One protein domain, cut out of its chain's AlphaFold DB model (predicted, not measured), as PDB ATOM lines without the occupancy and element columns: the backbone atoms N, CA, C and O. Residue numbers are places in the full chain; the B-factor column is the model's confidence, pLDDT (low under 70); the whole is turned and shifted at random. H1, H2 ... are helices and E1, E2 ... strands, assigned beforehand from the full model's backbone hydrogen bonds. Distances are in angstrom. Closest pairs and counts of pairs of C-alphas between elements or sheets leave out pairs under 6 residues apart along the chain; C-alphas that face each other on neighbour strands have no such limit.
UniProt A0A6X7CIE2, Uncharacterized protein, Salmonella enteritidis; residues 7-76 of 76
ATOM      1  N   ARG A   7     -37.347  48.354 -40.823       91.88
ATOM      2  CA  ARG A   7     -38.404  47.349 -40.717       91.88
ATOM      3  C   ARG A   7     -39.688  47.924 -41.290       91.88
ATOM      4  O   ARG A   7     -40.064  49.047 -40.971       91.88
ATOM      5  N   THR A   8     -40.341  47.155 -42.151       93.50
ATOM      6  CA  THR A   8     -41.709  47.450 -42.568       93.50
ATOM      7  C   THR A   8     -42.641  46.897 -41.504       93.50
ATOM      8  O   THR A   8     -42.580  45.708 -41.191       93.50
ATOM      9  N   MET A   9     -43.466  47.763 -40.934       92.00
ATOM     10  CA  MET A   9     -44.575  47.372 -40.074       92.00
ATOM     11  C   MET A   9     -45.884  47.644 -40.806       92.00
ATOM     12  O   MET A   9     -45.993  48.637 -41.527       92.00
ATOM     13  N   THR A  10     -46.862  46.772 -40.598       95.38
ATOM     14  CA  THR A  10     -48.235  46.948 -41.068       95.38
ATOM     15  C   THR A  10     -49.124  47.050 -39.837       95.38
ATOM     16  O   THR A  10     -49.040  46.196 -38.952       95.38
ATOM     17  N   ASN A  11     -49.910  48.120 -39.735       94.38
ATOM     18  CA  ASN A  11     -50.832  48.311 -38.619       94.38
ATOM     19  C   ASN A  11     -52.064  47.391 -38.769       94.38
ATOM     20  O   ASN A  11     -52.233  46.694 -39.771       94.38
ATOM     21  N   THR A  12     -52.943  47.384 -37.769       96.25
ATOM     22  CA  THR A  12     -54.167  46.563 -37.778       96.25
ATOM     23  C   THR A  12     -55.192  46.996 -38.830       96.25
ATOM     24  O   THR A  12     -56.099  46.231 -39.137       96.25
ATOM     25  N   GLU A  13     -55.054  48.206 -39.372       96.69
ATOM     26  CA  GLU A  13     -55.911  48.782 -40.416       96.69
ATOM     27  C   GLU A  13     -55.421  48.432 -41.835       96.69
ATOM     28  O   GLU A  13     -56.141  48.643 -42.807       96.69
ATOM     29  N   GLY A  14     -54.231  47.829 -41.959       96.12
ATOM     30  CA  GLY A  14     -53.627  47.420 -43.228       96.12
ATOM     31  C   GLY A  14     -52.634  48.427 -43.817       96.12
ATOM     32  O   GLY A  14     -51.979  48.116 -44.815       96.12
ATOM     33  N   ASP A  15     -52.449  49.590 -43.192       97.31
ATOM     34  CA  ASP A  15     -51.458  50.574 -43.621       97.31
ATOM     35  C   ASP A  15     -50.051  50.116 -43.260       97.31
ATOM     36  O   ASP A  15     -49.793  49.604 -42.167       97.31
ATOM     37  N   SER A  16     -49.112  50.329 -44.180       96.88
ATOM     38  CA  SER A  16     -47.719  49.928 -44.002       96.88
ATOM     39  C   SER A  16     -46.776  51.118 -44.028       96.88
ATOM     40  O   SER A  16     -46.872  51.995 -44.885       96.88
ATOM     41  N   ILE A  17     -45.804  51.106 -43.121       95.56
ATOM     42  CA  ILE A  17     -44.731  52.094 -43.052       95.56
ATOM     43  C   ILE A  17     -43.395  51.389 -42.845       95.56
ATOM     44  O   ILE A  17     -43.296  50.390 -42.134       95.56
ATOM     45  N   THR A  18     -42.346  51.912 -43.477       94.94
ATOM     46  CA  THR A  18     -40.971  51.508 -43.173       94.94
ATOM     47  C   THR A  18     -40.380  52.484 -42.168       94.94
ATOM     48  O   THR A  18     -40.281  53.672 -42.459       94.94
ATOM     49  N   CYS A  19     -39.967  51.977 -41.014       93.12
ATOM     50  CA  CYS A  19     -39.313  52.742 -39.955       93.12
ATOM     51  C   CYS A  19     -37.917  52.185 -39.666       93.12
ATOM     52  O   CYS A  19     -37.662  50.999 -39.892       93.12
ATOM     53  N   ASP A  20     -37.025  52.999 -39.108       93.06
ATOM     54  CA  ASP A  20     -35.811  52.486 -38.476       93.06
ATOM     55  C   ASP A  20     -36.166  51.911 -37.090       93.06
ATOM     56  O   ASP A  20     -36.994  52.464 -36.367       93.06
ATOM     57  N   VAL A  21     -35.545  50.802 -36.678       93.12
ATOM     58  CA  VAL A  21     -35.698  50.254 -35.318       93.12
ATOM     59  C   VAL A  21     -35.460  51.310 -34.233       93.12
ATOM     60  O   VAL A  21     -36.166  51.303 -33.231       93.12
ATOM     61  N   TYR A  22     -34.532  52.251 -34.416       92.25
ATOM     62  CA  TYR A  22     -34.322  53.330 -33.446       92.25
ATOM     63  C   TYR A  22     -35.505  54.309 -33.368       92.25
ATOM     64  O   TYR A  22     -35.696  54.927 -32.324       92.25
ATOM     65  N   ASP A  23     -36.324  54.444 -34.414       94.06
ATOM     66  CA  ASP A  23     -37.577  55.213 -34.355       94.06
ATOM     67  C   ASP A  23     -38.574  54.524 -33.426       94.06
ATOM     68  O   ASP A  23     -39.179  55.176 -32.577       94.06
ATOM     69  N   VAL A  24     -38.673  53.196 -33.525       93.81
ATOM     70  CA  VAL A  24     -39.503  52.377 -32.633       93.81
ATOM     71  C   VAL A  24     -39.022  52.520 -31.192       93.81
ATOM     72  O   VAL A  24     -39.817  52.830 -30.316       93.81
ATOM     73  N   LEU A  25     -37.719  52.385 -30.928       95.81
ATOM     74  CA  LEU A  25     -37.188  52.547 -29.566       95.81
ATOM     75  C   LEU A  25     -37.505  53.930 -28.980       95.81
ATOM     76  O   LEU A  25     -37.868  54.029 -27.809       95.81
ATOM     77  N   ARG A  26     -37.419  54.987 -29.798       94.69
ATOM     78  CA  ARG A  26     -37.793  56.349 -29.393       94.69
ATOM     79  C   ARG A  26     -39.291  56.492 -29.127       94.69
ATOM     80  O   ARG A  26     -39.651  57.181 -28.179       94.69
ATOM     81  N   ALA A  27     -40.147  55.837 -29.909       95.56
ATOM     82  CA  ALA A  27     -41.596  55.863 -29.707       95.56
ATOM     83  C   ALA A  27     -42.022  55.254 -28.356       95.56
ATOM     84  O   ALA A  27     -43.014  55.688 -27.781       95.56
ATOM     85  N   PHE A  28     -41.250  54.298 -27.831       96.38
ATOM     86  CA  PHE A  28     -41.455  53.691 -26.508       96.38
ATOM     87  C   PHE A  28     -40.639  54.369 -25.387       96.38
ATOM     88  O   PHE A  28     -40.532  53.820 -24.294       96.38
ATOM     89  N   ASP A  29     -40.033  55.532 -25.656       96.75
ATOM     90  CA  ASP A  29     -39.150  56.274 -24.741       96.75
ATOM     91  C   ASP A  29     -38.001  55.431 -24.144       96.75
ATOM     92  O   ASP A  29     -37.541  55.638 -23.020       96.75
ATOM     93  N   ILE A  30     -37.484  54.470 -24.913       95.88
ATOM     94  CA  ILE A  30     -36.372  53.624 -24.479       95.88
ATOM     95  C   ILE A  30     -35.051  54.379 -24.642       95.88
ATOM     96  O   ILE A  30     -34.513  54.498 -25.749       95.88
ATOM     97  N   ARG A  31     -34.492  54.865 -23.528       91.44
ATOM     98  CA  ARG A  31     -33.249  55.665 -23.509       91.44
ATOM     99  C   ARG A  31     -32.019  54.925 -22.999       91.44
ATOM    100  O   ARG A  31     -30.907  55.329 -23.327       91.44
ATOM    101  N   ASP A  32     -32.206  53.863 -22.220       93.38
ATOM    102  CA  ASP A  32     -31.089  53.120 -21.642       93.38
ATOM    103  C   ASP A  32     -30.246  52.432 -22.740       93.38
ATOM    104  O   ASP A  32     -30.793  51.659 -23.536       93.38
ATOM    105  N   PRO A  33     -28.921  52.670 -22.807       92.19
ATOM    106  CA  PRO A  33     -28.075  52.098 -23.851       92.19
ATOM    107  C   PRO A  33     -28.044  50.567 -23.865       92.19
ATOM    108  O   PRO A  33     -27.952  49.967 -24.941       92.19
ATOM    109  N   ALA A  34     -28.111  49.911 -22.701       94.19
ATOM    110  CA  ALA A  34     -28.097  48.455 -22.618       94.19
ATOM    111  C   ALA A  34     -29.419  47.873 -23.138       94.19
ATOM    112  O   ALA A  34     -29.406  46.939 -23.949       94.19
ATOM    113  N   LEU A  35     -30.545  48.488 -22.780       95.44
ATOM    114  CA  LEU A  35     -31.869  48.127 -23.272       95.44
ATOM    115  C   LEU A  35     -32.003  48.375 -24.781       95.44
ATOM    116  O   LEU A  35     -32.465  47.497 -25.511       95.44
ATOM    117  N   GLN A  36     -31.499  49.504 -25.290       95.12
ATOM    118  CA  GLN A  36     -31.434  49.768 -26.733       95.12
ATOM    119  C   GLN A  36     -30.583  48.722 -27.469       95.12
ATOM    120  O   GLN A  36     -30.953  48.249 -28.547       95.12
ATOM    121  N   HIS A  37     -29.441  48.326 -26.898       93.50
ATOM    122  CA  HIS A  37     -28.592  47.288 -27.478       93.50
ATOM    123  C   HIS A  37     -29.266  45.915 -27.507       93.50
ATOM    124  O   HIS A  37     -29.102  45.211 -28.509       93.50
ATOM    125  N   ALA A  38     -29.991  45.543 -26.450       95.69
ATOM    126  CA  ALA A  38     -30.765  44.309 -26.391       95.69
ATOM    127  C   ALA A  38     -31.878  44.312 -27.446       95.69
ATOM    128  O   ALA A  38     -31.906  43.446 -28.319       95.69
ATOM    129  N   LEU A  39     -32.745  45.327 -27.429       95.75
ATOM    130  CA  LEU A  39     -33.910  45.397 -28.311       95.75
ATOM    131  C   LEU A  39     -33.518  45.458 -29.784       95.75
ATOM    132  O   LEU A  39     -34.108  44.760 -30.599       95.75
ATOM    133  N   LYS A  40     -32.463  46.196 -30.142       92.94
ATOM    134  CA  LYS A  40     -31.941  46.200 -31.516       92.94
ATOM    135  C   LYS A  40     -31.516  44.812 -31.999       92.94
ATOM    136  O   LYS A  40     -31.681  44.500 -33.174       92.94
ATOM    137  N   LYS A  41     -30.917  43.993 -31.130       92.44
ATOM    138  CA  LYS A  41     -30.524  42.617 -31.476       92.44
ATOM    139  C   LYS A  41     -31.751  41.730 -31.639       92.44
ATOM    140  O   LYS A  41     -31.811  40.983 -32.604       92.44
ATOM    141  N   LEU A  42     -32.745  41.878 -30.765       93.88
ATOM    142  CA  LEU A  42     -33.993  41.112 -30.808       93.88
ATOM    143  C   LEU A  42     -34.853  41.465 -32.037       93.88
ATOM    144  O   LEU A  42     -35.247  40.588 -32.796       93.88
ATOM    145  N   LEU A  43     -35.058  42.755 -32.312       92.69
ATOM    146  CA  LEU A  43     -35.838  43.249 -33.460       92.69
ATOM    147  C   LEU A  43     -35.149  43.011 -34.816       92.69
ATOM    148  O   LEU A  43     -35.762  43.137 -35.882       92.69
ATOM    149  N   CYS A  44     -33.856  42.682 -34.798       90.19
ATOM    150  CA  CYS A  44     -33.080  42.401 -35.998       90.19
ATOM    151  C   CYS A  44     -32.387  41.033 -35.989       90.19
ATOM    152  O   CYS A  44     -31.443  40.860 -36.760       90.19
ATOM    153  N   THR A  45     -32.826  40.085 -35.160       90.38
ATOM    154  CA  THR A  45     -32.135  38.799 -34.971       90.38
ATOM    155  C   THR A  45     -31.933  38.070 -36.298       90.38
ATOM    156  O   THR A  45     -32.877  37.905 -37.068       90.38
ATOM    157  N   GLY A  46     -30.690  37.674 -36.586       81.31
ATOM    158  CA  GLY A  46     -30.336  36.939 -37.807       81.31
ATOM    159  C   GLY A  46     -30.347  37.776 -39.096       81.31
ATOM    160  O   GLY A  46     -30.054  37.260 -40.169       81.31
ATOM    161  N   LEU A  47     -30.648  39.078 -39.008       81.12
ATOM    162  CA  LEU A  47     -30.742  39.995 -40.153       81.12
ATOM    163  C   LEU A  47     -29.619  41.048 -40.171       81.12
ATOM    164  O   LEU A  47     -29.578  41.904 -41.054       81.12
ATOM    165  N   ARG A  48     -28.705  41.034 -39.189       69.88
ATOM    166  CA  ARG A  48     -27.651  42.058 -39.013       69.88
ATOM    167  C   ARG A  48     -26.360  41.770 -39.793       69.88
ATOM    168  O   ARG A  48     -25.386  42.509 -39.626       69.88
ATOM    169  N   GLY A  49     -26.359  40.752 -40.657       72.25
ATOM    170  CA  GLY A  49     -25.228  40.363 -41.503       72.25
ATOM    171  C   GLY A  49     -24.381  39.247 -40.885       72.25
ATOM    172  O   GLY A  49     -24.833  38.116 -40.803       72.25
ATOM    173  N   HIS A  50     -23.152  39.568 -40.464       67.75
ATOM    174  CA  HIS A  50     -22.073  38.624 -40.099       67.75
ATOM    175  C   HIS A  50     -22.331  37.661 -38.926       67.75
ATOM    176  O   HIS A  50     -21.479  36.818 -38.656       67.75
ATOM    177  N   LYS A  51     -23.428  37.817 -38.184       76.88
ATOM    178  CA  LYS A  51     -23.703  37.056 -36.959       76.88
ATOM    179  C   LYS A  51     -24.980  36.252 -37.132       76.88
ATOM    180  O   LYS A  51     -25.936  36.742 -37.731       76.88
ATOM    181  N   ASP A  52     -24.970  35.033 -36.610       85.56
ATOM    182  CA  ASP A  52     -26.144  34.174 -36.574       85.56
ATOM    183  C   ASP A  52     -27.124  34.601 -35.468       85.56
ATOM    184  O   ASP A  52     -26.841  35.461 -34.625       85.56
ATOM    185  N   ALA A  53     -28.312  33.999 -35.496       89.12
ATOM    186  CA  ALA A  53     -29.361  34.279 -34.526       89.12
ATOM    187  C   ALA A  53     -28.925  33.959 -33.084       89.12
ATOM    188  O   ALA A  53     -29.235  34.730 -32.179       89.12
ATOM    189  N   ASP A  54     -28.175  32.871 -32.866       92.50
ATOM    190  CA  ASP A  54     -27.686  32.480 -31.534       92.50
ATOM    191  C   ASP A  54     -26.769  33.555 -30.934       92.50
ATOM    192  O   ASP A  54     -26.933  33.953 -29.778       92.50
ATOM    193  N   THR A  55     -25.858  34.107 -31.738       91.94
ATOM    194  CA  THR A  55     -24.981  35.200 -31.308       91.94
ATOM    195  C   THR A  55     -25.781  36.451 -30.941       91.94
ATOM    196  O   THR A  55     -25.530  37.050 -29.893       91.94
ATOM    197  N   ASP A  56     -26.757  36.856 -31.764       91.69
ATOM    198  CA  ASP A  56     -27.612  38.015 -31.462       91.69
ATOM    199  C   ASP A  56     -28.384  37.817 -30.142       91.69
ATOM    200  O   ASP A  56     -28.452  38.747 -29.329       91.69
ATOM    201  N   LEU A  57     -28.904  36.607 -29.891       94.31
ATOM    202  CA  LEU A  57     -29.620  36.262 -28.659       94.31
ATOM    203  C   LEU A  57     -28.707  36.321 -27.429       94.31
ATOM    204  O   LEU A  57     -29.036  37.012 -26.461       94.31
ATOM    205  N   ARG A  58     -27.529  35.683 -27.468       95.31
ATOM    206  CA  ARG A  58     -26.555  35.740 -26.360       95.31
ATOM    207  C   ARG A  58     -26.140  37.173 -26.053       95.31
ATOM    208  O   ARG A  58     -26.094  37.589 -24.896       95.31
ATOM    209  N   GLU A  59     -25.865  37.959 -27.086       94.31
ATOM    210  CA  GLU A  59     -25.486  39.356 -26.916       94.31
ATOM    211  C   GLU A  59     -26.632  40.232 -26.385       94.31
ATOM    212  O   GLU A  59     -26.362  41.267 -25.759       94.31
ATOM    213  N   ALA A  60     -27.892  39.883 -26.661       95.56
ATOM    214  CA  ALA A  60     -29.055  40.539 -26.075       95.56
ATOM    215  C   ALA A  60     -29.173  40.194 -24.586       95.56
ATOM    216  O   ALA A  60     -29.283  41.111 -23.773       95.56
ATOM    217  N   MET A  61     -29.029  38.916 -24.220       96.75
ATOM    218  CA  MET A  61     -29.028  38.456 -22.823       96.75
ATOM    219  C   MET A  61     -27.970  39.177 -21.982       96.75
ATOM    220  O   MET A  61     -28.292  39.710 -20.927       96.75
ATOM    221  N   VAL A  62     -26.732  39.289 -22.481       96.94
ATOM    222  CA  VAL A  62     -25.656  40.036 -21.797       96.94
ATOM    223  C   VAL A  62     -26.026  41.507 -21.586       96.94
ATOM    224  O   VAL A  62     -25.652  42.107 -20.582       96.94
ATOM    225  N   SER A  63     -26.742  42.117 -22.532       96.31
ATOM    226  CA  SER A  63     -27.155  43.521 -22.407       96.31
ATOM    227  C   SER A  63     -28.263  43.674 -21.353       96.31
ATOM    228  O   SER A  63     -28.207  44.593 -20.543       96.31
ATOM    229  N   LEU A  64     -29.220  42.742 -21.311       96.56
ATOM    230  CA  LEU A  64     -30.282  42.717 -20.299       96.56
ATOM    231  C   LEU A  64     -29.743  42.442 -18.890       96.56
ATOM    232  O   LEU A  64     -30.201  43.063 -17.937       96.56
ATOM    233  N   ASP A  65     -28.748  41.565 -18.754       96.25
ATOM    234  CA  ASP A  65     -28.127  41.258 -17.463       96.25
ATOM    235  C   ASP A  65     -27.442  42.490 -16.848       96.25
ATOM    236  O   ASP A  65     -27.615  42.775 -15.664       96.25
ATOM    237  N   LYS A  66     -26.761  43.295 -17.678       93.88
ATOM    238  CA  LYS A  66     -26.187  44.586 -17.259       93.88
ATOM    239  C   LYS A  66     -27.253  45.564 -16.776       93.88
ATOM    240  O   LYS A  66     -27.052  46.218 -15.758       93.88
ATOM    241  N   TYR A  67     -28.366  45.665 -17.503       94.12
ATOM    242  CA  TYR A  67     -29.474  46.535 -17.112       94.12
ATOM    243  C   TYR A  67     -30.099  46.078 -15.787       94.12
ATOM    244  O   TYR A  67     -30.303  46.891 -14.892       94.12
ATOM    245  N   ARG A  68     -30.309  44.766 -15.609       94.81
ATOM    246  CA  ARG A  68     -30.790  44.189 -14.347       94.81
ATOM    247  C   ARG A  68     -29.861  44.516 -13.176       94.81
ATOM    248  O   ARG A  68     -30.347  44.951 -12.142       94.81
ATOM    249  N   LEU A  69     -28.549  44.325 -13.337       93.75
ATOM    250  CA  LEU A  69     -27.571  44.620 -12.283       93.75
ATOM    251  C   LEU A  69     -27.564  46.110 -11.916       93.75
ATOM    252  O   LEU A  69     -27.491  46.449 -10.742       93.75
ATOM    253  N   TYR A  70     -27.669  46.995 -12.913       91.19
ATOM    254  CA  TYR A  70     -27.800  48.430 -12.669       91.19
ATOM    255  C   TYR A  70     -29.026  48.750 -11.807       91.19
ATOM    256  O   TYR A  70     -28.891  49.495 -10.846       91.19
ATOM    257  N   LEU A  71     -30.185  48.152 -12.106       91.12
ATOM    258  CA  LEU A  71     -31.397  48.342 -11.305       91.12
ATOM    259  C   LEU A  71     -31.226  47.846  -9.864       91.12
ATOM    260  O   LEU A  71     -31.596  48.564  -8.944       91.12
ATOM    261  N   SER A  72     -30.621  46.672  -9.656       91.94
ATOM    262  CA  SER A  72     -30.373  46.145  -8.305       91.94
ATOM    263  C   SER A  72     -29.481  47.065  -7.468       91.94
ATOM    264  O   SER A  72     -29.750  47.260  -6.292       91.94
ATOM    265  N   ASN A  73     -28.473  47.692  -8.079       91.44
ATOM    266  CA  ASN A  73     -27.576  48.619  -7.384       91.44
ATOM    267  C   ASN A  73     -28.216  49.984  -7.064       91.44
ATOM    268  O   ASN A  73     -27.603  50.778  -6.361       91.44
ATOM    269  N   LEU A  74     -29.381  50.310  -7.637       88.38
ATOM    270  CA  LEU A  74     -30.131  51.526  -7.292       88.38
ATOM    271  C   LEU A  74     -31.055  51.322  -6.085       88.38
ATOM    272  O   LEU A  74     -31.523  52.303  -5.512       88.38
ATOM    273  N   GLU A  75     -31.374  50.068  -5.762       79.19
ATOM    274  CA  GLU A  75     -32.233  49.695  -4.633       79.19
ATOM    275  C   GLU A  75     -31.439  49.497  -3.325       79.19
ATOM    276  O   GLU A  75     -32.051  49.364  -2.263       79.19
ATOM    277  N   GLU A  76     -30.102  49.507  -3.402       60.53
ATOM    278  CA  GLU A  76     -29.151  49.512  -2.274       60.53
ATOM    279  C   GLU A  76     -28.727  50.937  -1.884       60.53
ATOM    280  O   GLU A  76     -28.646  51.206  -0.661       60.53
TER     281      GLU A  76
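This is residues 7 to 76 of the 76 residues of an uncharacterized protein of Salmonella enteritidis (UniProt A0A6X7CIE2). A hairpin of two helices makes the body, the long H3 beside the shorter H2, and the short helix H1 packs on the other side of H2, which is in the middle. A small two-stranded hairpin, E1 and E2, precedes H1 and lies at one end of the length, with the free tail of residues 71 to 76 toward the other end. The printed part has 70 residues, with two named strands and three named helices in the order E1, E2, H1, H2, H3; the sheet, E1 - E2, is antiparallel. The class is mostly helix. The whole is loose, with a radius of gyration of the C-alphas of 14.5 A, and only just elongated, spanning 47 by 29 by 16 A.

E1, residues 7 to 10, and E2, residues 16 to 20, form an antiparallel hairpin with 151 degrees between their directions. N 7 and O 19 are 2.8 A apart and N 17 and O 9 are 2.9 A apart, both within hydrogen-bond range. E2 is joined to H1, residues 21 to 27, by a tight link with no residue between them. The closest C-alphas of E1 and H1 are those of Arg 7 and Val 21, 6.7 A apart. H1 touches H2, residues 33 to 43, at a steep tilt of 59 degrees, opposite ways; their closest C-alphas, those of Val 21 and Lys 40, are 6.7 A apart. H2 touches H3, residues 53 to 72, at a shallow tilt of 30 degrees, opposite ways, in a helical hairpin. Their closest C-alphas, those of Ala 38 and Ala 60, are 4.2 A apart. H1 and H3 are apart, and E1 and E2 are each apart from H2 and H3. In H1, H2 and H3 every O i to N i+4 pair is within hydrogen-bond range.

E1 begins at C-alpha 7, (-38.404, 47.349, -40.717), and E2 is 13.4 A from first to last C-alpha. H1, the shortest helix at 7 residues, is 9.9 A long. H2 is 15.2 A long and begins at C-alpha 33, (-28.075, 52.098, -23.851). H3 is 28.8 A long and ends at C-alpha 72, (-30.373, 46.145, -8.305).

The two C-alphas farthest apart are those of Gly 14 and Glu 76, 47.8 A. The printed part has no cut and ends at residue 76, the chain's last. The links E1 to E2, E2 to H1 and H1 to H2 are tight, and H2 to H3 is short. Residues 71 to 76, of which 71 and 72 belong to H3, stand free. Mean pLDDT of the printed part is 91.5; residues 48, 50 and 76 are under 70.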